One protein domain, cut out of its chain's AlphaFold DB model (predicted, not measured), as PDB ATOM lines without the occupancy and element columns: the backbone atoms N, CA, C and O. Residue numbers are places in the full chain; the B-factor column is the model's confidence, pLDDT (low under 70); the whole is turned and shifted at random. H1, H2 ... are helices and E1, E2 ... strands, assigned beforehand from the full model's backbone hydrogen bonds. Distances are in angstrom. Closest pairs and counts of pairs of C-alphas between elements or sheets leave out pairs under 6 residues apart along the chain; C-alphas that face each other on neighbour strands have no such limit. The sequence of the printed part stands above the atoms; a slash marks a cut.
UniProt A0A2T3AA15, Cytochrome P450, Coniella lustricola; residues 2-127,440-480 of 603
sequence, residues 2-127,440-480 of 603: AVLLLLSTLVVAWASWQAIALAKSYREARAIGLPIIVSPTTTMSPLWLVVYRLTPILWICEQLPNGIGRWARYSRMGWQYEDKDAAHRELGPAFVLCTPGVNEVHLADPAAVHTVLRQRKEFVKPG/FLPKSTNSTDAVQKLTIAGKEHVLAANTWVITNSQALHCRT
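What this domain is: This is residues 2 to 127 and 440 to 480 of the 603 residues of the protein "Cytochrome P450" of Coniella lustricola (UniProt A0A2T3AA15). A strongly twisted sheet of five strands forms the core of a compact body: H7 and the small hairpin E5 and E6 lie to one side of it, the short helices H4, H5, H6 and H8 to the other, with H2 and H3 farther out. The long helix H1 reaches the sheet with its residues 22 to 32, while its residues 2 to 16 stick out as an arm. The printed part has 167 residues with eight named helices and seven named strands, in the order H1 E1 H2 H3 H4 H5 H6 E2 E3 H7 E4 E5 E6 E7 H8; its class is mixed, helices and strands. The large sheet runs E1 E2 E3 E7 E4, mixed. The radius of gyration of the C-alphas is 16.7 A, compact, and the spans are 57 by 36 by 27 A.

Where its parts are: Find C-alpha 2 at (-49.550, 63.082, 15.087); from there H1 runs 45.2 A to C-alpha 32 at (-31.729, 32.768, 43.536). Next come E1, residues 36 to 38, H2, 46 to 54, 13.2 A long, H3, 57 to 62, H4, 70 to 74, H5, 79 to 83, and H6, 86 to 91. Then look for E2, 94 to 98, E3, 103 to 107, and H7, 110 to 118, 12.4 A long. After the cut follow E4, 441 to 445, 13.5 A long, E5, 452 to 456, E6, 459 to 463, E7, 468 to 471, and H8, 473 to 478, ending at C-alpha (-41.699, 41.516, 65.825).

How they stand to each other: Start at the sheet. E1 and E2 are parallel, with N 37 and O 96 2.8 A apart; with H2 to H6 between them they make a strand-helix-strand unit, two parallel neighbour strands joined through helices. The hairpin E2 and E3 is antiparallel, N 97 to O 104 2.8 A. E3 and E7 are parallel, N 105 to O 468 2.7 A; E7 and E4 are antiparallel, N 443 to O 469 2.9 A. Residues 123 to 124 pair antiparallel with 444 to 445 of E4. H1 is at the sheet's level, height 2.0 A; its closest C-alphas to E2 are Tyr 26 and Cys 98, 6.1 A. H7 is on the sheet, height 9.4 A; its closest C-alphas to E5 are Ala 112 and Ile 456, 5.6 A. The hairpin E5 and E6 has N 454 and O 461 2.9 A apart. H4 and H6 only graze the sheet; H2, H3 and H5 are not on it, and H8 only just is not, with 4 pairs of C-alphas within 10 A. H3 and H4 touch, Leu 58 to Ala 72 5.3 A between closest C-alphas; H5 and H8 touch at Tyr 81 and Gln 474, 6.0 A. Every O i to N i+4 pair is within hydrogen-bond range in H3, H5, H6, H7 and H8; H1 has 26 of 27, H2 4 of 5, and H4 0 of 1, with 1 of 2 O i to N i+3 pairs.

The domain as a whole: The farthest C-alphas, Ala 2 and Thr 480, are 60.0 A apart. Residues 128 to 439 are not printed, and C-alphas 127 and 440 are 16.5 A apart. Of the links that are printed whole, none is long. pLDDT is under 70 at residues 46, 50, 53 to 55 and 449.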
ATOM      1  N   ALA A   2     -50.981  63.405  14.939       80.31
ATOM      2  CA  ALA A   2     -49.550  63.082  15.087       80.31
ATOM      3  C   ALA A   2     -49.048  63.007  16.548       80.31
ATOM      4  O   ALA A   2     -48.324  62.080  16.894       80.31
ATOM      5  N   VAL A   3     -49.487  63.919  17.426       83.06
ATOM      6  CA  VAL A   3     -49.134  63.898  18.863       83.06
ATOM      7  C   VAL A   3     -49.698  62.661  19.571       83.06
ATOM      8  O   VAL A   3     -49.000  62.031  20.353       83.06
ATOM      9  N   LEU A   4     -50.938  62.270  19.260       84.06
ATOM     10  CA  LEU A   4     -51.566  61.074  19.837       84.06
ATOM     11  C   LEU A   4     -50.885  59.788  19.356       84.06
ATOM     12  O   LEU A   4     -50.658  58.890  20.159       84.06
ATOM     13  N   LEU A   5     -50.502  59.726  18.076       87.88
ATOM     14  CA  LEU A   5     -49.703  58.631  17.523       87.88
ATOM     15  C   LEU A   5     -48.340  58.535  18.217       87.88
ATOM     16  O   LEU A   5     -47.990  57.465  18.699       87.88
ATOM     17  N   LEU A   6     -47.619  59.651  18.361       88.94
ATOM     18  CA  LEU A   6     -46.335  59.685  19.065       88.94
ATOM     19  C   LEU A   6     -46.467  59.213  20.522       88.94
ATOM     20  O   LEU A   6     -45.699  58.360  20.959       88.94
ATOM     21  N   LEU A   7     -47.462  59.720  21.256       88.12
ATOM     22  CA  LEU A   7     -47.734  59.303  22.633       88.12
ATOM     23  C   LEU A   7     -48.080  57.813  22.713       88.12
ATOM     24  O   LEU A   7     -47.557  57.115  23.577       88.12
ATOM     25  N   SER A   8     -48.900  57.301  21.791       87.94
ATOM     26  CA  SER A   8     -49.250  55.877  21.754       87.94
ATOM     27  C   SER A   8     -48.034  54.986  21.488       87.94
ATOM     28  O   SER A   8     -47.837  53.995  22.190       87.94
ATOM     29  N   THR A   9     -47.157  55.373  20.556       91.00
ATOM     30  CA  THR A   9     -45.916  54.647  20.259       91.00
ATOM     31  C   THR A   9     -44.975  54.647  21.461       91.00
ATOM     32  O   THR A   9     -44.401  53.610  21.781       91.00
ATOM     33  N   LEU A  10     -44.849  55.776  22.168       89.94
ATOM     34  CA  LEU A  10     -44.041  55.871  23.387       89.94
ATOM     35  C   LEU A  10     -44.580  54.973  24.507       89.94
ATOM     36  O   LEU A  10     -43.794  54.301  25.170       89.94
ATOM     37  N   VAL A  11     -45.901  54.911  24.690       88.56
ATOM     38  CA  VAL A  11     -46.531  54.033  25.690       88.56
ATOM     39  C   VAL A  11     -46.303  52.559  25.356       88.56
ATOM     40  O   VAL A  11     -45.928  51.792  26.239       88.56
ATOM     41  N   VAL A  12     -46.469  52.154  24.092       90.75
ATOM     42  CA  VAL A  12     -46.227  50.767  23.660       90.75
ATOM     43  C   VAL A  12     -44.750  50.396  23.788       90.75
ATOM     44  O   VAL A  12     -44.434  49.312  24.282       90.75
ATOM     45  N   ALA A  13     -43.839  51.291  23.393       91.12
ATOM     46  CA  ALA A  13     -42.402  51.084  23.548       91.12
ATOM     47  C   ALA A  13     -42.013  50.947  25.027       91.12
ATOM     48  O   ALA A  13     -41.288  50.021  25.387       91.12
ATOM     49  N   TRP A  14     -42.551  51.809  25.894       87.88
ATOM     50  CA  TRP A  14     -42.345  51.733  27.338       87.88
ATOM     51  C   TRP A  14     -42.900  50.430  27.923       87.88
ATOM     52  O   TRP A  14     -42.176  49.730  28.622       87.88
ATOM     53  N   ALA A  15     -44.134  50.041  27.593       87.31
ATOM     54  CA  ALA A  15     -44.736  48.801  28.086       87.31
ATOM     55  C   ALA A  15     -43.962  47.554  27.620       87.31
ATOM     56  O   ALA A  15     -43.734  46.631  28.403       87.31
ATOM     57  N   SER A  16     -43.496  47.552  26.368       90.50
ATOM     58  CA  SER A  16     -42.663  46.476  25.819       90.50
ATOM     59  C   SER A  16     -41.318  46.394  26.541       90.50
ATOM     60  O   SER A  16     -40.883  45.309  26.921       90.50
ATOM     61  N   TRP A  17     -40.684  47.543  26.792       90.31
ATOM     62  CA  TRP A  17     -39.460  47.623  27.583       90.31
ATOM     63  C   TRP A  17     -39.662  47.083  29.003       90.31
ATOM     64  O   TRP A  17     -38.868  46.260  29.454       90.31
ATOM     65  N   GLN A  18     -40.746  47.473  29.682       88.88
ATOM     66  CA  GLN A  18     -41.088  46.972  31.018       88.88
ATOM     67  C   GLN A  18     -41.271  45.449  31.023       88.88
ATOM     68  O   GLN A  18     -40.730  44.771  31.893       88.88
ATOM     69  N   ALA A  19     -41.970  44.893  30.029       89.88
ATOM     70  CA  ALA A  19     -42.172  43.450  29.912       89.88
ATOM     71  C   ALA A  19     -40.851  42.690  29.683       89.88
ATOM     72  O   ALA A  19     -40.606  41.667  30.323       89.88
ATOM     73  N   ILE A  20     -39.974  43.205  28.813       92.38
ATOM     74  CA  ILE A  20     -38.647  42.619  28.560       92.38
ATOM     75  C   ILE A  20     -37.775  42.697  29.818       92.38
ATOM     76  O   ILE A  20     -37.149  41.701  30.195       92.38
ATOM     77  N   ALA A  21     -37.755  43.853  30.485       91.62
ATOM     78  CA  ALA A  21     -37.008  44.063  31.719       91.62
ATOM     79  C   ALA A  21     -37.489  43.116  32.825       91.62
ATOM     80  O   ALA A  21     -36.673  42.447  33.452       91.62
ATOM     81  N   LEU A  22     -38.804  42.978  33.005       93.12
ATOM     82  CA  LEU A  22     -39.389  42.064  33.980       93.12
ATOM     83  C   LEU A  22     -39.074  40.596  33.656       93.12
ATOM     84  O   LEU A  22     -38.736  39.829  34.551       93.12
ATOM     85  N   ALA A  23     -39.110  40.199  32.381       93.00
ATOM     86  CA  ALA A  23     -38.743  38.845  31.962       93.00
ATOM     87  C   ALA A  23     -37.253  38.529  32.187       93.00
ATOM     88  O   ALA A  23     -36.887  37.362  32.372       93.00
ATOM     89  N   LYS A  24     -36.380  39.545  32.150       92.38
ATOM     90  CA  LYS A  24     -34.971  39.421  32.542       92.38
ATOM     91  C   LYS A  24     -34.847  39.283  34.062       92.38
ATOM     92  O   LYS A  24     -34.301  38.277  34.513       92.38
ATOM     93  N   SER A  25     -35.433  40.209  34.828       93.56
ATOM     94  CA  SER A  25     -35.443  40.167  36.297       93.56
ATOM     95  C   SER A  25     -35.978  38.834  36.822       93.56
ATOM     96  O   SER A  25     -35.382  38.233  37.708       93.56
ATOM     97  N   TYR A  26     -37.042  38.297  36.218       95.06
ATOM     98  CA  TYR A  26     -37.642  37.030  36.633       95.06
ATOM     99  C   TYR A  26     -36.703  35.832  36.446       95.06
ATOM    100  O   TYR A  26     -36.677  34.925  37.280       95.06
ATOM    101  N   ARG A  27     -35.899  35.816  35.374       93.75
ATOM    102  CA  ARG A  27     -34.890  34.766  35.162       93.75
ATOM    103  C   ARG A  27     -33.813  34.807  36.241       93.75
ATOM    104  O   ARG A  27     -33.460  33.759  36.774       93.75
ATOM    105  N   GLU A  28     -33.349  36.003  36.588       92.62
ATOM    106  CA  GLU A  28     -32.386  36.213  37.671       92.62
ATOM    107  C   GLU A  28     -32.989  35.827  39.031       92.62
ATOM    108  O   GLU A  28     -32.379  35.062  39.770       92.62
ATOM    109  N   ALA A  29     -34.227  36.238  39.321       94.69
ATOM    110  CA  ALA A  29     -34.936  35.898  40.556       94.69
ATOM    111  C   ALA A  29     -35.103  34.380  40.735       94.69
ATOM    112  O   ALA A  29     -34.897  33.850  41.827       94.69
ATOM    113  N   ARG A  30     -35.417  33.654  39.652       95.94
ATOM    114  CA  ARG A  30     -35.510  32.185  39.671       95.94
ATOM    115  C   ARG A  30     -34.185  31.507  39.996       95.94
ATOM    116  O   ARG A  30     -34.206  30.463  40.645       95.94
ATOM    117  N   ALA A  31     -33.061  32.080  39.571       93.81
ATOM    118  CA  ALA A  31     -31.738  31.535  39.861       93.81
ATOM    119  C   ALA A  31     -31.368  31.643  41.353       93.81
ATOM    120  O   ALA A  31     -30.604  30.816  41.843       93.81
ATOM    121  N   ILE A  32     -31.955  32.597  42.090       95.00
ATOM    122  CA  ILE A  32     -31.729  32.768  43.536       95.00
ATOM    123  C   ILE A  32     -32.331  31.595  44.333       95.00
ATOM    124  O   ILE A  32     -31.792  31.198  45.367       95.00
ATOM    125  N   GLY A  33     -33.443  31.013  43.867       94.38
ATOM    126  CA  GLY A  33     -34.091  29.873  44.528       94.38
ATOM    127  C   GLY A  33     -34.842  30.229  45.818       94.38
ATOM    128  O   GLY A  33     -34.917  29.399  46.726       94.38
ATOM    129  N   LEU A  34     -35.370  31.454  45.898       96.62
ATOM    130  CA  LEU A  34     -36.280  31.938  46.944       96.62
ATOM    131  C   LEU A  34     -37.707  32.102  46.380       96.62
ATOM    132  O   LEU A  34     -37.859  32.173  45.159       96.62
ATOM    133  N   PRO A  35     -38.751  32.190  47.225       96.75
ATOM    134  CA  PRO A  35     -40.104  32.522  46.774       96.75
ATOM    135  C   PRO A  35     -40.145  33.870  46.048       96.75
ATOM    136  O   PRO A  35     -39.488  34.818  46.477       96.75
ATOM    137  N   ILE A  36     -40.909  33.956  44.955       95.94
ATOM    138  CA  ILE A  36     -40.941  35.130  44.072       95.94
ATOM    139  C   ILE A  36     -42.347  35.720  44.041       95.94
ATOM    140  O   ILE A  36     -43.319  35.015  43.774       95.94
ATOM    141  N   ILE A  37     -42.434  37.032  44.234       94.19
ATOM    142  CA  ILE A  37     -43.621  37.840  43.962       94.19
ATOM    143  C   ILE A  37     -43.287  38.766  42.800       94.19
ATOM    144  O   ILE A  37     -42.303  39.496  42.844       94.19
ATOM    145  N   VAL A  38     -44.095  38.731  41.745       92.94
ATOM    146  CA  VAL A  38     -43.877  39.551  40.549       92.94
ATOM    147  C   VAL A  38     -44.619  40.875  40.710       92.94
ATOM    148  O   VAL A  38     -45.842  40.878  40.819       92.94
ATOM    149  N   SER A  39     -43.883  41.985  40.709       90.62
ATOM    150  CA  SER A  39     -44.421  43.344  40.748       90.62
ATOM    151  C   SER A  39     -44.294  44.006  39.373       90.62
ATOM    152  O   SER A  39     -43.226  43.935  38.763       90.62
ATOM    153  N   PRO A  40     -45.335  44.694  38.873       85.88
ATOM    154  CA  PRO A  40     -45.261  45.458  37.632       85.88
ATOM    155  C   PRO A  40     -44.492  46.779  37.787       85.88
ATOM    156  O   PRO A  40     -44.211  47.438  36.789       85.88
ATOM    157  N   THR A  41     -44.167  47.193  39.017       81.19
ATOM    158  CA  THR A  41     -43.487  48.458  39.313       81.19
ATOM    159  C   THR A  41     -42.352  48.262  40.317       81.19
ATOM    160  O   THR A  41     -42.385  47.363  41.159       81.19
ATOM    161  N   THR A  42     -41.332  49.114  40.222       81.38
ATOM    162  CA  THR A  42     -40.211  49.163  41.173       81.38
ATOM    163  C   THR A  42     -40.586  50.017  42.377       81.38
ATOM    164  O   THR A  42     -40.996  51.169  42.206       81.38
ATOM    165  N   THR A  43     -40.435  49.475  43.587       75.94
ATOM    166  CA  THR A  43     -41.049  50.049  44.798       75.94
ATOM    167  C   THR A  43     -40.405  51.363  45.242       75.94
ATOM    168  O   THR A  43     -41.077  52.211  45.824       75.94
ATOM    169  N   MET A  44     -39.128  51.579  44.906       71.06
ATOM    170  CA  MET A  44     -38.378  52.794  45.266       71.06
ATOM    171  C   MET A  44     -38.113  53.725  44.076       71.06
ATOM    172  O   MET A  44     -37.222  54.572  44.132       71.06
ATOM    173  N   SER A  45     -38.861  53.593  42.974       74.44
ATOM    174  CA  SER A  45     -38.796  54.593  41.902       74.44
ATOM    175  C   SER A  45     -39.369  55.932  42.401       74.44
ATOM    176  O   SER A  45     -40.485  55.930  42.926       74.44
ATOM    177  N   PRO A  46     -38.693  57.083  42.195       69.38
ATOM    178  CA  PRO A  46     -39.210  58.389  42.616       69.38
ATOM    179  C   PRO A  46     -40.621  58.688  42.091       69.38
ATOM    180  O   PRO A  46     -41.456  59.218  42.819       69.38
ATOM    181  N   LEU A  47     -40.917  58.285  40.849       71.88
ATOM    182  CA  LEU A  47     -42.251  58.434  40.266       71.88
ATOM    183  C   LEU A  47     -43.283  57.587  41.015       71.88
ATOM    184  O   LEU A  47     -44.369  58.071  41.326       71.88
ATOM    185  N   TRP A  48     -42.940  56.336  41.328       76.75
ATOM    186  CA  TRP A  48     -43.831  55.450  42.071       76.75
ATOM    187  C   TRP A  48     -44.133  56.011  43.460       76.75
ATOM    188  O   TRP A  48     -45.305  56.101  43.819       76.75
ATOM    189  N   LEU A  49     -43.104  56.487  44.177       71.38
ATOM    190  CA  LEU A  49     -43.230  57.090  45.510       71.38
ATOM    191  C   LEU A  49     -44.249  58.239  45.569       71.38
ATOM    192  O   LEU A  49     -44.858  58.463  46.617       71.38
ATOM    193  N   VAL A  50     -44.452  58.949  44.458       68.94
ATOM    194  CA  VAL A  50     -45.475  59.993  44.329       68.94
ATOM    195  C   VAL A  50     -46.820  59.399  43.896       68.94
ATOM    196  O   VAL A  50     -47.845  59.654  44.526       68.94
ATOM    197  N   VAL A  51     -46.833  58.585  42.838       72.38
ATOM    198  CA  VAL A  51     -48.064  58.101  42.187       72.38
ATOM    199  C   VAL A  51     -48.918  57.231  43.106       72.38
ATOM    200  O   VAL A  51     -50.137  57.423  43.158       72.38
ATOM    201  N   TYR A  52     -48.316  56.294  43.846       70.12
ATOM    202  CA  TYR A  52     -49.103  55.358  44.656       70.12
ATOM    203  C   TYR A  52     -49.792  56.052  45.843       70.12
ATOM    204  O   TYR A  52     -50.796  55.553  46.339       70.12
ATOM    205  N   ARG A  53     -49.274  57.203  46.297       68.12
ATOM    206  CA  ARG A  53     -49.871  57.996  47.384       68.12
ATOM    207  C   ARG A  53     -51.055  58.842  46.920       68.12
ATOM    208  O   ARG A  53     -51.963  59.100  47.699       68.12
ATOM    209  N   LEU A  54     -51.038  59.283  45.662       68.00
ATOM    210  CA  LEU A  54     -52.067  60.163  45.093       68.00
ATOM    211  C   LEU A  54     -53.273  59.406  44.534       68.00
ATOM    212  O   LEU A  54     -54.280  60.017  44.183       68.00
ATOM    213  N   THR A  55     -53.170  58.086  44.408       64.69
ATOM    214  CA  THR A  55     -54.191  57.266  43.765       64.69
ATOM    215  C   THR A  55     -54.527  56.063  44.639       64.69
ATOM    216  O   THR A  55     -53.623  55.437  45.189       64.69
ATOM    217  N   PRO A  56     -55.802  55.644  44.729       76.25
ATOM    218  CA  PRO A  56     -56.183  54.423  45.443       76.25
ATOM    219  C   PRO A  56     -55.775  53.149  44.676       76.25
ATOM    220  O   PRO A  56     -56.331  52.076  44.906       76.25
ATOM    221  N   ILE A  57     -54.819  53.247  43.742       79.00
ATOM    222  CA  ILE A  57     -54.475  52.195  42.785       79.00
ATOM    223  C   ILE A  57     -54.040  50.910  43.486       79.00
ATOM    224  O   ILE A  57     -54.439  49.829  43.071       79.00
ATOM    225  N   LEU A  58     -53.292  51.017  44.586       79.56
ATOM    226  CA  LEU A  58     -52.828  49.852  45.333       79.56
ATOM    227  C   LEU A  58     -53.964  49.122  46.044       79.56
ATOM    228  O   LEU A  58     -54.007  47.896  46.008       79.56
ATOM    229  N   TRP A  59     -54.910  49.865  46.621       80.69
ATOM    230  CA  TRP A  59     -56.096  49.273  47.234       80.69
ATOM    231  C   TRP A  59     -56.942  48.532  46.194       80.69
ATOM    232  O   TRP A  59     -57.342  47.400  46.436       80.69
ATOM    233  N   ILE A  60     -57.138  49.115  45.005       82.38
ATOM    234  CA  ILE A  60     -57.854  48.456  43.902       82.38
ATOM    235  C   ILE A  60     -57.114  47.189  43.457       82.38
ATOM    236  O   ILE A  60     -57.731  46.140  43.283       82.38
ATOM    237  N   CYS A  61     -55.791  47.275  43.289       84.38
ATOM    238  CA  CYS A  61     -54.976  46.146  42.861       84.38
ATOM    239  C   CYS A  61     -55.026  44.989  43.860       84.38
ATOM    240  O   CYS A  61     -55.152  43.852  43.425       84.38
ATOM    241  N   GLU A  62     -54.985  45.243  45.170       83.00
ATOM    242  CA  GLU A  62     -55.069  44.191  46.198       83.00
ATOM    243  C   GLU A  62     -56.372  43.386  46.147       83.00
ATOM    244  O   GLU A  62     -56.364  42.205  46.483       83.00
ATOM    245  N   GLN A  63     -57.472  43.994  45.691       84.38
ATOM    246  CA  GLN A  63     -58.778  43.334  45.576       84.38
ATOM    247  C   GLN A  63     -58.922  42.478  44.305       84.38
ATOM    248  O   GLN A  63     -59.971  41.872  44.084       84.38
ATOM    249  N   LEU A  64     -57.901  42.425  43.441       85.06
ATOM    250  CA  LEU A  64     -57.967  41.636  42.211       85.06
ATOM    251  C   LEU A  64     -58.058  40.127  42.517       85.06
ATOM    252  O   LEU A  64     -57.302  39.612  43.349       85.06
ATOM    253  N   PRO A  65     -58.938  39.386  41.814       80.06
ATOM    254  CA  PRO A  65     -59.180  37.971  42.078       80.06
ATOM    255  C   PRO A  65     -57.939  37.106  41.816       80.06
ATOM    256  O   PRO A  65     -57.015  37.486  41.094       80.06
ATOM    257  N   ASN A  66     -57.938  35.899  42.391       78.12
ATOM    258  CA  ASN A  66     -56.898  34.876  42.209       78.12
ATOM    259  C   ASN A  66     -55.486  35.297  42.661       78.12
ATOM    260  O   ASN A  66     -54.494  34.746  42.189       78.12
ATOM    261  N   GLY A  67     -55.372  36.284  43.557       73.88
ATOM    262  CA  GLY A  67     -54.083  36.725  44.098       73.88
ATOM    263  C   GLY A  67     -53.203  37.482  43.099       73.88
ATOM    264  O   GLY A  67     -52.049  37.771  43.410       73.88
ATOM    265  N   ILE A  68     -53.737  37.858  41.930       80.12
ATOM    266  CA  ILE A  68     -53.035  38.675  40.922       80.12
ATOM    267  C   ILE A  68     -52.580  40.009  41.534       80.12
ATOM    268  O   ILE A  68     -51.525  40.535  41.192       80.12
ATOM    269  N   GLY A  69     -53.360  40.524  42.483       83.12
ATOM    270  CA  GLY A  69     -53.100  41.744  43.235       83.12
ATOM    271  C   GLY A  69     -52.025  41.671  44.309       83.12
ATOM    272  O   GLY A  69     -51.696  42.690  44.905       83.12
ATOM    273  N   ARG A  70     -51.478  40.487  44.602       85.38
ATOM    274  CA  ARG A  70     -50.667  40.261  45.807       85.38
ATOM    275  C   ARG A  70     -49.419  41.146  45.897       85.38
ATOM    276  O   ARG A  70     -48.982  41.468  46.998       85.38
ATOM    277  N   TRP A  71     -48.857  41.555  44.763       89.25
ATOM    278  CA  TRP A  71     -47.712  42.467  44.709       89.25
ATOM    279  C   TRP A  71     -48.004  43.829  45.348       89.25
ATOM    280  O   TRP A  71     -47.116  44.403  45.969       89.25
ATOM    281  N   ALA A  72     -49.246  44.315  45.257       88.50
ATOM    282  CA  ALA A  72     -49.629  45.647  45.710       88.50
ATOM    283  C   ALA A  72     -49.426  45.839  47.223       88.50
ATOM    284  O   ALA A  72     -48.989  46.915  47.639       88.50
ATOM    285  N   ARG A  73     -49.601  44.766  48.012       87.88
ATOM    286  CA  ARG A  73     -49.285  44.718  49.449       87.88
ATOM    287  C   ARG A  73     -47.838  45.133  49.735       87.88
ATOM    288  O   ARG A  73     -47.590  45.891  50.664       87.88
ATOM    289  N   TYR A  74     -46.891  44.673  48.915       89.50
ATOM    290  CA  TYR A  74     -45.450  44.891  49.104       89.50
ATOM    291  C   TYR A  74     -44.916  46.130  48.373       89.50
ATOM    292  O   TYR A  74     -43.738  46.463  48.485       89.50
ATOM    293  N   SER A  75     -45.770  46.824  47.619       84.12
ATOM    294  CA  SER A  75     -45.400  48.024  46.861       84.12
ATOM    295  C   SER A  75     -45.701  49.335  47.588       84.12
ATOM    296  O   SER A  75     -45.360  50.399  47.066       84.12
ATOM    297  N   ARG A  76     -46.323  49.279  48.775       81.50
ATOM    298  CA  ARG A  76     -46.545  50.442  49.650       81.50
ATOM    299  C   ARG A  76     -45.279  50.753  50.442       81.50
ATOM    300  O   ARG A  76     -44.723  49.864  51.077       81.50
ATOM    301  N   MET A  77     -44.841  52.009  50.491       79.69
ATOM    302  CA  MET A  77     -43.774  52.384  51.427       79.69
ATOM    303  C   MET A  77     -44.223  52.086  52.860       79.69
ATOM    304  O   MET A  77     -45.277  52.557  53.280       79.69
ATOM    305  N   GLY A  78     -43.419  51.336  53.612       81.94
ATOM    306  CA  GLY A  78     -43.723  51.042  55.009       81.94
ATOM    307  C   GLY A  78     -44.634  49.855  55.263       81.94
ATOM    308  O   GLY A  78     -44.994  49.642  56.420       81.94
ATOM    309  N   TRP A  79     -44.970  49.068  54.234       89.31
ATOM    310  CA  TRP A  79     -45.766  47.845  54.387       89.31
ATOM    311  C   TRP A  79     -45.207  46.912  55.472       89.31
ATOM    312  O   TRP A  79     -45.964  46.209  56.132       89.31
ATOM    313  N   GLN A  80     -43.891  46.951  55.716       92.44
ATOM    314  CA  GLN A  80     -43.216  46.180  56.757       92.44
ATOM    315  C   GLN A  80     -43.797  46.448  58.153       92.44
ATOM    316  O   GLN A  80     -43.901  45.521  58.953       92.44
ATOM    317  N   TYR A  81     -44.197  47.692  58.450       92.19
ATOM    318  CA  TYR A  81     -44.815  48.042  59.731       92.19
ATOM    319  C   TYR A  81     -46.205  47.428  59.898       92.19
ATOM    320  O   TYR A  81     -46.520  46.943  60.986       92.19
ATOM    321  N   GLU A  82     -47.018  47.457  58.842       88.88
ATOM    322  CA  GLU A  82     -48.379  46.909  58.838       88.88
ATOM    323  C   GLU A  82     -48.347  45.378  58.913       88.88
ATOM    324  O   GLU A  82     -49.067  44.774  59.707       88.88
ATOM    325  N   ASP A  83     -47.448  44.753  58.152       92.06
ATOM    326  CA  ASP A  83     -47.300  43.300  58.098       92.06
ATOM    327  C   ASP A  83     -46.631  42.704  59.336       92.06
ATOM    328  O   ASP A  83     -46.809  41.514  59.607       92.06
ATOM    329  N   LYS A  84     -45.830  43.489  60.065       93.81
ATOM    330  CA  LYS A  84     -44.943  42.989  61.123       93.81
ATOM    331  C   LYS A  84     -44.060  41.860  60.573       93.81
ATOM    332  O   LYS A  84     -43.186  42.099  59.744       93.81
ATOM    333  N   ASP A  85     -44.287  40.626  61.009       93.56
ATOM    334  CA  ASP A  85     -43.583  39.425  60.560       93.56
ATOM    335  C   ASP A  85     -44.418  38.537  59.610       93.56
ATOM    336  O   ASP A  85     -43.930  37.501  59.159       93.56
ATOM    337  N   ALA A  86     -45.659  38.919  59.275       94.19
ATOM    338  CA  ALA A  86     -46.613  38.065  58.563       94.19
ATOM    339  C   ALA A  86     -46.093  37.595  57.195       94.19
ATOM    340  O   ALA A  86     -46.191  36.411  56.875       94.19
ATOM    341  N   ALA A  87     -45.477  38.489  56.413       93.94
ATOM    342  CA  ALA A  87     -44.874  38.130  55.129       93.94
ATOM    343  C   ALA A  87     -43.776  37.065  55.269       93.94
ATOM    344  O   ALA A  87     -43.685  36.155  54.450       93.94
ATOM    345  N   HIS A  88     -42.967  37.152  56.327       95.19
ATOM    346  CA  HIS A  88     -41.869  36.219  56.581       95.19
ATOM    347  C   HIS A  88     -42.317  34.918  57.255       95.19
ATOM    348  O   HIS A  88     -41.616  33.911  57.165       95.19
ATOM    349  N   ARG A  89     -43.500  34.901  57.880       93.69
ATOM    350  CA  ARG A  89     -44.179  33.659  58.275       93.69
ATOM    351  C   ARG A  89     -44.731  32.907  57.066       93.69
ATOM    352  O   ARG A  89     -44.659  31.687  57.030       93.69
ATOM    353  N   GLU A  90     -45.243  33.628  56.071       93.88
ATOM    354  CA  GLU A  90     -45.839  33.030  54.873       93.88
ATOM    355  C   GLU A  90     -44.794  32.575  53.839       93.88
ATOM    356  O   GLU A  90     -44.884  31.477  53.298       93.88
ATOM    357  N   LEU A  91     -43.803  33.420  53.553       94.88
ATOM    358  CA  LEU A  91     -42.813  33.205  52.488       94.88
ATOM    359  C   LEU A  91     -41.461  32.729  53.024       94.88
ATOM    360  O   LEU A  91     -40.541  32.454  52.258       94.88
ATOM    361  N   GLY A  92     -41.325  32.628  54.343       94.81
ATOM    362  CA  GLY A  92     -40.089  32.239  54.996       94.81
ATOM    363  C   GLY A  92     -39.109  33.401  55.229       94.81
ATOM    364  O   GLY A  92     -39.443  34.586  55.121       94.81
ATOM    365  N   PRO A  93     -37.858  33.076  55.597       94.81
ATOM    366  CA  PRO A  93     -36.882  34.047  56.093       94.81
ATOM    367  C   PRO A  93     -36.418  35.065  55.041       94.81
ATOM    368  O   PRO A  93     -35.932  36.135  55.412       94.81
ATOM    369  N   ALA A  94     -36.594  34.767  53.752       97.31
ATOM    370  CA  ALA A  94     -36.379  35.709  52.664       97.31
ATOM    371  C   ALA A  94     -37.267  35.398  51.453       97.31
ATOM    372  O   ALA A  94     -37.605  34.241  51.208       97.31
ATOM    373  N   PHE A  95     -37.590  36.425  50.670       97.00
ATOM    374  CA  PHE A  95     -38.309  36.299  49.402       97.00
ATOM    375  C   PHE A  95     -37.874  37.392  48.421       97.00
ATOM    376  O   PHE A  95     -37.286  38.397  48.822       97.00
ATOM    377  N   VAL A  96     -38.156  37.196  47.135       96.56
ATOM    378  CA  VAL A  96     -37.816  38.134  46.060       96.56
ATOM    379  C   VAL A  96     -39.075  38.845  45.588       96.56
ATOM    380  O   VAL A  96     -40.015  38.207  45.116       96.56
ATOM    381  N   LEU A  97     -39.074  40.170  45.653       95.06
ATOM    382  CA  LEU A  97     -39.979  41.011  44.891       95.06
ATOM    383  C   LEU A  97     -39.306  41.319  43.544       95.06
ATOM    384  O   LEU A  97     -38.345  42.080  43.451       95.06
ATOM    385  N   CYS A  98     -39.773  40.642  42.500       94.81
ATOM    386  CA  CYS A  98     -39.261  40.760  41.142       94.81
ATOM    387  C   CYS A  98     -39.926  41.956  40.464       94.81
ATOM    388  O   CYS A  98     -41.113  41.883  40.140       94.81
ATOM    389  N   THR A  99     -39.176  43.032  40.229       92.00
ATOM    390  CA  THR A  99     -39.675  44.242  39.564       92.00
ATOM    391  C   THR A  99     -39.010  44.426  38.196       92.00
ATOM    392  O   THR A  99     -38.010  43.765  37.876       92.00
ATOM    393  N   PRO A 100     -39.532  45.314  37.335       88.25
ATOM    394  CA  PRO A 100     -38.848  45.645  36.099       88.25
ATOM    395  C   PRO A 100     -37.545  46.404  36.389       88.25
ATOM    396  O   PRO A 100     -37.545  47.515  36.922       88.25
ATOM    397  N   GLY A 101     -36.418  45.804  36.011       83.19
ATOM    398  CA  GLY A 101     -35.096  46.429  36.087       83.19
ATOM    399  C   GLY A 101     -34.300  46.153  37.364       83.19
ATOM    400  O   GLY A 101     -33.081  46.290  37.312       83.19
ATOM    401  N   VAL A 102     -34.927  45.731  38.470       88.44
ATOM    402  CA  VAL A 102     -34.210  45.312  39.685       88.44
ATOM    403  C   VAL A 102     -34.957  44.204  40.433       88.44
ATOM    404  O   VAL A 102     -36.181  44.150  40.435       88.44
ATOM    405  N   ASN A 103     -34.218  43.294  41.064       93.56
ATOM    406  CA  ASN A 103     -34.785  42.326  42.000       93.56
ATOM    407  C   ASN A 103     -34.551  42.802  43.430       93.56
ATOM    408  O   ASN A 103     -33.425  43.153  43.785       93.56
ATOM    409  N   GLU A 104     -35.598  42.773  44.251       94.31
ATOM    410  CA  GLU A 104     -35.549  43.182  45.654       94.31
ATOM    411  C   GLU A 104     -35.695  41.943  46.554       94.31
ATOM    412  O   GLU A 104     -36.755  41.332  46.648       94.31
ATOM    413  N   VAL A 105     -34.614  41.534  47.216       95.94
ATOM    414  CA  VAL A 105     -34.597  40.442  48.197       95.94
ATOM    415  C   VAL A 105     -34.967  41.009  49.561       95.94
ATOM    416  O   VAL A 105     -34.160  41.686  50.197       95.94
ATOM    417  N   HIS A 106     -36.171  40.715  50.038       96.19
ATOM    418  CA  HIS A 106     -36.602  41.066  51.387       96.19
ATOM    419  C   HIS A 106     -36.106  40.021  52.381       96.19
ATOM    420  O   HIS A 106     -36.395  38.835  52.229       96.19
ATOM    421  N   LEU A 107     -35.371  40.459  53.404       96.44
ATOM    422  CA  LEU A 107     -34.608  39.589  54.299       96.44
ATOM    423  C   LEU A 107     -34.972  39.818  55.772       96.44
ATOM    424  O   LEU A 107     -34.828  40.931  56.276       96.44
ATOM    425  N   ALA A 108     -35.360  38.750  56.473       96.44
ATOM    426  CA  ALA A 108     -35.605  38.729  57.921       96.44
ATOM    427  C   ALA A 108     -34.950  37.509  58.604       96.44
ATOM    428  O   ALA A 108     -35.502  36.921  59.539       96.44
ATOM    429  N   ASP A 109     -33.770  37.116  58.121       96.38
ATOM    430  CA  ASP A 109     -32.901  36.120  58.754       96.38
ATOM    431  C   ASP A 109     -31.789  36.824  59.557       96.38
ATOM    432  O   ASP A 109     -31.016  37.577  58.959       96.38
ATOM    433  N   PRO A 110     -31.670  36.609  60.882       95.94
ATOM    434  CA  PRO A 110     -30.697  37.330  61.706       95.94
ATOM    435  C   PRO A 110     -29.241  37.177  61.245       95.94
ATOM    436  O   PRO A 110     -28.504  38.162  61.198       95.94
ATOM    437  N   ALA A 111     -28.823  35.965  60.866       95.88
ATOM    438  CA  ALA A 111     -27.443  35.697  60.464       95.88
ATOM    439  C   ALA A 111     -27.112  36.354  59.115       95.88
ATOM    440  O   ALA A 111     -26.059  36.982  58.961       95.88
ATOM    441  N   ALA A 112     -28.030  36.272  58.154       96.38
ATOM    442  CA  ALA A 112     -27.888  36.922  56.861       96.38
ATOM    443  C   ALA A 112     -27.908  38.454  56.991       96.38
ATOM    444  O   ALA A 112     -27.065  39.125  56.399       96.38
ATOM    445  N   VAL A 113     -28.810  39.024  57.803       96.31
ATOM    446  CA  VAL A 113     -28.854  40.477  58.055       96.31
ATOM    447  C   VAL A 113     -27.561  40.954  58.706       96.31
ATOM    448  O   VAL A 113     -26.989  41.953  58.271       96.31
ATOM    449  N   HIS A 114     -27.054  40.227  59.701       95.25
ATOM    450  CA  HIS A 114     -25.776  40.543  60.330       95.25
ATOM    451  C   HIS A 114     -24.616  40.564  59.315       95.25
ATOM    452  O   HIS A 114     -23.811  41.499  59.312       95.25
ATOM    453  N   THR A 115     -24.569  39.583  58.409       95.25
ATOM    454  CA  THR A 115     -23.586  39.506  57.317       95.25
ATOM    455  C   THR A 115     -23.699  40.705  56.366       95.25
ATOM    456  O   THR A 115     -22.726  41.444  56.186       95.25
ATOM    457  N   VAL A 116     -24.903  40.970  55.846       95.25
ATOM    458  CA  VAL A 116     -25.194  42.065  54.902       95.25
ATOM    459  C   VAL A 116     -24.827  43.435  55.481       95.25
ATOM    460  O   VAL A 116     -24.271  44.284  54.784       95.25
ATOM    461  N   LEU A 117     -25.094  43.673  56.768       93.81
ATOM    462  CA  LEU A 117     -24.782  44.952  57.413       93.81
ATOM    463  C   LEU A 117     -23.277  45.153  57.674       93.81
ATOM    464  O   LEU A 117     -22.820  46.299  57.761       93.81
ATOM    465  N   ARG A 118     -22.481  44.078  57.771       93.44
ATOM    466  CA  ARG A 118     -21.027  44.156  58.029       93.44
ATOM    467  C   ARG A 118     -20.187  44.184  56.755       93.44
ATOM    468  O   ARG A 118     -19.190  44.914  56.709       93.44
ATOM    469  N   GLN A 119     -20.583  43.452  55.718       91.75
ATOM    470  CA  GLN A 119     -19.855  43.337  54.449       91.75
ATOM    471  C   GLN A 119     -20.079  44.545  53.519       91.75
ATOM    472  O   GLN A 119     -20.524  44.426  52.382       91.75
ATOM    473  N   ARG A 120     -19.699  45.743  53.979       86.38
ATOM    474  CA  ARG A 120     -19.924  47.028  53.277       86.38
ATOM    475  C   ARG A 120     -19.342  47.141  51.858       86.38
ATOM    476  O   ARG A 120     -19.676  48.084  51.156       86.38
ATOM    477  N   LYS A 121     -18.391  46.276  51.484       87.88
ATOM    478  CA  LYS A 121     -17.780  46.262  50.142       87.88
ATOM    479  C   LYS A 121     -18.620  45.464  49.141       87.88
ATOM    480  O   LYS A 121     -18.612  45.778  47.958       87.88
ATOM    481  N   GLU A 122     -19.310  44.438  49.627       89.69
ATOM    482  CA  GLU A 122     -20.141  43.531  48.830       89.69
ATOM    483  C   GLU A 122     -21.580  44.055  48.768       89.69
ATOM    484  O   GLU A 122     -22.194  44.065  47.701       89.69
ATOM    485  N   PHE A 123     -22.067  44.576  49.901       91.44
ATOM    486  CA  PHE A 123     -23.387  45.173  50.066       91.44
ATOM    487  C   PHE A 123     -23.271  46.684  50.306       91.44
ATOM    488  O   PHE A 123     -23.079  47.158  51.432       91.44
ATOM    489  N   VAL A 124     -23.402  47.440  49.221       91.12
ATOM    490  CA  VAL A 124     -23.352  48.908  49.199       91.12
ATOM    491  C   VAL A 124     -24.750  49.499  49.354       91.12
ATOM    492  O   VAL A 124     -25.755  48.796  49.236       91.12
ATOM    493  N   LYS A 125     -24.865  50.796  49.636       85.69
ATOM    494  CA  LYS A 125     -26.153  51.481  49.516       85.69
ATOM    495  C   LYS A 125     -26.491  51.751  48.039       85.69
ATOM    496  O   LYS A 125     -25.607  52.154  47.286       85.69
ATOM    497  N   PRO A 126     -27.746  51.556  47.602       80.62
ATOM    498  CA  PRO A 126     -28.148  51.833  46.222       80.62
ATOM    499  C   PRO A 126     -28.105  53.337  45.902       80.62
ATOM    500  O   PRO A 126     -28.893  54.110  46.447       80.62
ATOM    501  N   GLY A 127     -27.231  53.748  44.975       76.81
ATOM    502  CA  GLY A 127     -27.023  55.163  44.616       76.81
ATOM    503  C   GLY A 127     -28.306  55.905  44.228       76.81
ATOM    504  O   GLY A 127     -28.545  57.003  44.714       76.81
ATOM    505  N   PHE A 440     -37.108  49.423  57.470       89.81
ATOM    506  CA  PHE A 440     -36.271  48.628  56.572       89.81
ATOM    507  C   PHE A 440     -34.934  49.324  56.276       89.81
ATOM    508  O   PHE A 440     -34.856  50.552  56.297       89.81
ATOM    509  N   LEU A 441     -33.881  48.557  55.963       90.31
ATOM    510  CA  LEU A 441     -32.580  49.105  55.545       90.31
ATOM    511  C   LEU A 441     -32.213  48.564  54.154       90.31
ATOM    512  O   LEU A 441     -31.927  47.364  54.039       90.31
ATOM    513  N   PRO A 442     -32.215  49.412  53.106       90.06
ATOM    514  CA  PRO A 442     -31.897  48.989  51.751       90.06
ATOM    515  C   PRO A 442     -30.384  48.855  51.541       90.06
ATOM    516  O   PRO A 442     -29.593  49.737  51.889       90.06
ATOM    517  N   LYS A 443     -29.988  47.749  50.920       91.94
ATOM    518  CA  LYS A 443     -28.648  47.485  50.391       91.94
ATOM    519  C   LYS A 443     -28.752  47.036  48.943       91.94
ATOM    520  O   LYS A 443     -29.826  46.685  48.473       91.94
ATOM    521  N   SER A 444     -27.633  47.038  48.244       91.44
ATOM    522  CA  SER A 444     -27.487  46.481  46.908       91.44
ATOM    523  C   SER A 444     -26.191  45.699  46.849       91.44
ATOM    524  O   SER A 444     -25.174  46.142  47.384       91.44
ATOM    525  N   THR A 445     -26.200  44.562  46.164       91.94
ATOM    526  CA  THR A 445     -24.951  43.963  45.695       91.94
ATOM    527  C   THR A 445     -24.223  44.970  44.805       91.94
ATOM    528  O   THR A 445     -24.873  45.699  44.046       91.94
ATOM    529  N   ASN A 446     -22.897  44.995  44.886       81.25
ATOM    530  CA  ASN A 446     -22.030  45.802  44.029       81.25
ATOM    531  C   ASN A 446     -22.396  45.671  42.523       81.25
ATOM    532  O   ASN A 446     -22.794  44.605  42.052       81.25
ATOM    533  N   SER A 447     -22.256  46.769  41.776       71.75
ATOM    534  CA  SER A 447     -22.498  46.884  40.336       71.75
ATOM    535  C   SER A 447     -21.378  46.336  39.436       71.75
ATOM    536  O   SER A 447     -21.502  46.432  38.220       71.75
ATOM    537  N   THR A 448     -20.281  45.789  39.973       71.12
ATOM    538  CA  THR A 448     -19.126  45.290  39.190       71.12
ATOM    539  C   THR A 448     -19.364  43.938  38.496       71.12
ATOM    540  O   THR A 448     -18.441  43.131  38.427       71.12
ATOM    541  N   ASP A 449     -20.591  43.642  38.054       68.19
ATOM    542  CA  ASP A 449     -21.022  42.380  37.411       68.19
ATOM    543  C   ASP A 449     -20.701  41.076  38.182       68.19
ATOM    544  O   ASP A 449     -20.975  39.969  37.716       68.19
ATOM    545  N   ALA A 450     -20.168  41.188  39.399       80.00
ATOM    546  CA  ALA A 450     -19.779  40.070  40.239       80.00
ATOM    547  C   ALA A 450     -20.972  39.581  41.062       80.00
ATOM    548  O   ALA A 450     -21.577  40.342  41.823       80.00
ATOM    549  N   VAL A 451     -21.264  38.285  40.953       87.56
ATOM    550  CA  VAL A 451     -22.251  37.629  41.809       87.56
ATOM    551  C   VAL A 451     -21.803  37.647  43.270       87.56
ATOM    552  O   VAL A 451     -20.618  37.495  43.566       87.56
ATOM    553  N   GLN A 452     -22.754  37.812  44.185       91.25
ATOM    554  CA  GLN A 452     -22.518  37.775  45.627       91.25
ATOM    555  C   GLN A 452     -23.184  36.542  46.229       91.25
ATOM    556  O   GLN A 452     -24.300  36.186  45.856       91.25
ATOM    557  N   LYS A 453     -22.505  35.881  47.162       93.19
ATOM    558  CA  LYS A 453     -23.052  34.726  47.878       93.19
ATOM    559  C   LYS A 453     -23.610  35.182  49.217       93.19
ATOM    560  O   LYS A 453     -22.932  35.889  49.954       93.19
ATOM    561  N   LEU A 454     -24.826  34.760  49.541       95.38
ATOM    562  CA  LEU A 454     -25.456  35.040  50.824       95.38
ATOM    563  C   LEU A 454     -26.077  33.766  51.387       95.38
ATOM    564  O   LEU A 454     -26.923  33.142  50.749       95.38
ATOM    565  N   THR A 455     -25.679  33.396  52.601       96.69
ATOM    566  CA  THR A 455     -26.296  32.281  53.321       96.69
ATOM    567  C   THR A 455     -27.553  32.763  54.031       96.69
ATOM    568  O   THR A 455     -27.474  33.635  54.891       96.69
ATOM    569  N   ILE A 456     -28.702  32.184  53.690       96.44
ATOM    570  CA  ILE A 456     -30.008  32.485  54.285       96.44
ATOM    571  C   ILE A 456     -30.563  31.175  54.836       96.44
ATOM    572  O   ILE A 456     -30.638  30.187  54.109       96.44
ATOM    573  N   ALA A 457     -30.922  31.143  56.123       92.75
ATOM    574  CA  ALA A 457     -31.448  29.939  56.777       92.75
ATOM    575  C   ALA A 457     -30.572  28.682  56.573       92.75
ATOM    576  O   ALA A 457     -31.075  27.576  56.384       92.75
ATOM    577  N   GLY A 458     -29.247  28.861  56.562       91.38
ATOM    578  CA  GLY A 458     -28.272  27.780  56.369       91.38
ATOM    579  C   GLY A 458     -28.061  27.326  54.919       91.38
ATOM    580  O   GLY A 458     -27.234  26.448  54.685       91.38
ATOM    581  N   LYS A 459     -28.750  27.922  53.939       95.12
ATOM    582  CA  LYS A 459     -28.578  27.631  52.509       95.12
ATOM    583  C   LYS A 459     -27.855  28.778  51.806       95.12
ATOM    584  O   LYS A 459     -28.197  29.938  52.006       95.12
ATOM    585  N   GLU A 460     -26.863  28.463  50.977       96.62
ATOM    586  CA  GLU A 460     -26.176  29.460  50.149       96.62
ATOM    587  C   GLU A 460     -27.046  29.846  48.942       96.62
ATOM    588  O   GLU A 460     -27.540  28.985  48.211       96.62
ATOM    589  N   HIS A 461     -27.213  31.150  48.733       95.94
ATOM    590  CA  HIS A 461     -27.902  31.741  47.593       95.94
ATOM    591  C   HIS A 461     -26.942  32.633  46.808       95.94
ATOM    592  O   HIS A 461     -26.114  33.334  47.390       95.94
ATOM    593  N   VAL A 462     -27.073  32.628  45.481       94.88
ATOM    594  CA  VAL A 462     -26.269  33.461  44.583       94.88
ATOM    595  C   VAL A 462     -27.116  34.638  44.117       94.88
ATOM    596  O   VAL A 462     -28.155  34.454  43.488       94.88
ATOM    597  N   LEU A 463     -26.666  35.845  44.441       94.75
ATOM    598  CA  LEU A 463     -27.293  37.106  44.073       94.75
ATOM    599  C   LEU A 463     -26.547  37.705  42.879       94.75
ATOM    600  O   LEU A 463     -25.321  37.828  42.906       94.75
ATOM    601  N   ALA A 464     -27.281  38.078  41.832       91.94
ATOM    602  CA  ALA A 464     -26.713  38.787  40.689       91.94
ATOM    603  C   ALA A 464     -26.273  40.205  41.088       91.94
ATOM    604  O   ALA A 464     -26.765  40.751  42.078       91.94
ATOM    605  N   ALA A 465     -25.386  40.816  40.301       90.44
ATOM    606  CA  ALA A 465     -25.030  42.221  40.476       90.44
ATOM    607  C   ALA A 465     -26.277  43.122  40.415       90.44
ATOM    608  O   ALA A 465     -27.258  42.803  39.746       90.44
ATOM    609  N   ASN A 466     -26.233  44.257  41.117       88.88
ATOM    610  CA  ASN A 466     -27.369  45.175  41.280       88.88
ATOM    611  C   ASN A 466     -28.658  44.559  41.875       88.88
ATOM    612  O   ASN A 466     -29.721  45.158  41.754       88.88
ATOM    613  N   THR A 467     -28.592  43.410  42.556       92.62
ATOM    614  CA  THR A 467     -29.716  42.895  43.352       92.62
ATOM    615  C   THR A 467     -29.850  43.710  44.632       92.62
ATOM    616  O   THR A 467     -28.896  43.835  45.406       92.62
ATOM    617  N   TRP A 468     -31.038  44.244  44.890       93.25
ATOM    618  CA  TRP A 468     -31.320  44.932  46.141       93.25
ATOM    619  C   TRP A 468     -31.574  43.926  47.251       93.25
ATOM    620  O   TRP A 468     -32.277  42.943  47.066       93.25
ATOM    621  N   VAL A 469     -31.008  44.183  48.421       94.62
ATOM    622  CA  VAL A 469     -31.203  43.392  49.632       94.62
ATOM    623  C   VAL A 469     -31.819  44.310  50.675       94.62
ATOM    624  O   VAL A 469     -31.151  45.165  51.255       94.62
ATOM    625  N   ILE A 470     -33.124  44.168  50.873       93.75
ATOM    626  CA  ILE A 470     -33.921  44.978  51.786       93.75
ATOM    627  C   ILE A 470     -34.032  44.227  53.106       93.75
ATOM    628  O   ILE A 470     -34.816  43.289  53.250       93.75
ATOM    629  N   THR A 471     -33.241  44.638  54.091       95.19
ATOM    630  CA  THR A 471     -33.367  44.069  55.439       95.19
ATOM    631  C   THR A 471     -34.651  44.591  56.081       95.19
ATOM    632  O   THR A 471     -34.865  45.801  56.165       95.19
ATOM    633  N   ASN A 472     -35.537  43.685  56.488       95.44
ATOM    634  CA  ASN A 472     -36.816  44.012  57.105       95.44
ATOM    635  C   ASN A 472     -36.633  44.075  58.628       95.44
ATOM    636  O   ASN A 472     -36.763  43.065  59.327       95.44
ATOM    637  N   SER A 473     -36.269  45.258  59.137       94.69
ATOM    638  CA  SER A 473     -36.025  45.457  60.569       94.69
ATOM    639  C   SER A 473     -37.293  45.224  61.384       94.69
ATOM    640  O   SER A 473     -37.214  44.560  62.414       94.69
ATOM    641  N   GLN A 474     -38.460  45.661  60.893       95.50
ATOM    642  CA  GLN A 474     -39.719  45.441  61.606       95.50
ATOM    643  C   GLN A 474     -40.009  43.952  61.808       95.50
ATOM    644  O   GLN A 474     -40.361  43.541  62.915       95.50
ATOM    645  N   ALA A 475     -39.847  43.136  60.763       96.25
ATOM    646  CA  ALA A 475     -40.083  41.702  60.871       96.25
ATOM    647  C   ALA A 475     -39.157  41.069  61.910       96.25
ATOM    648  O   ALA A 475     -39.644  40.360  62.781       96.25
ATOM    649  N   LEU A 476     -37.854  41.379  61.882       96.00
ATOM    650  CA  LEU A 476     -36.893  40.898  62.887       96.00
ATOM    651  C   LEU A 476     -37.299  41.284  64.314       96.00
ATOM    652  O   LEU A 476     -37.174  40.483  65.239       96.00
ATOM    653  N   HIS A 477     -37.794  42.507  64.494       96.25
ATOM    654  CA  HIS A 477     -38.144  43.034  65.808       96.25
ATOM    655  C   HIS A 477     -39.475  42.493  66.330       96.25
ATOM    656  O   HIS A 477     -39.672  42.473  67.537       96.25
ATOM    657  N   CYS A 478     -40.372  42.027  65.459       95.50
ATOM    658  CA  CYS A 478     -41.699  41.516  65.825       95.50
ATOM    659  C   CYS A 478     -41.811  39.986  65.783       95.50
ATOM    660  O   CYS A 478     -42.877  39.436  66.056       95.50
ATOM    661  N   ARG A 479     -40.726  39.296  65.428       93.44
ATOM    662  CA  ARG A 479     -40.713  37.858  65.183       93.44
ATOM    663  C   ARG A 479     -40.852  37.046  66.469       93.44
ATOM    664  O   ARG A 479     -40.021  37.160  67.373       93.44
ATOM    665  N   THR A 480     -41.852  36.169  66.520       93.50
ATOM    666  CA  THR A 480     -42.117  35.341  67.711       93.50
ATOM    667  C   THR A 480     -41.021  34.313  67.996       93.50
ATOM    668  O   THR A 480     -40.738  34.042  69.160       93.50
TER     669      THR A 480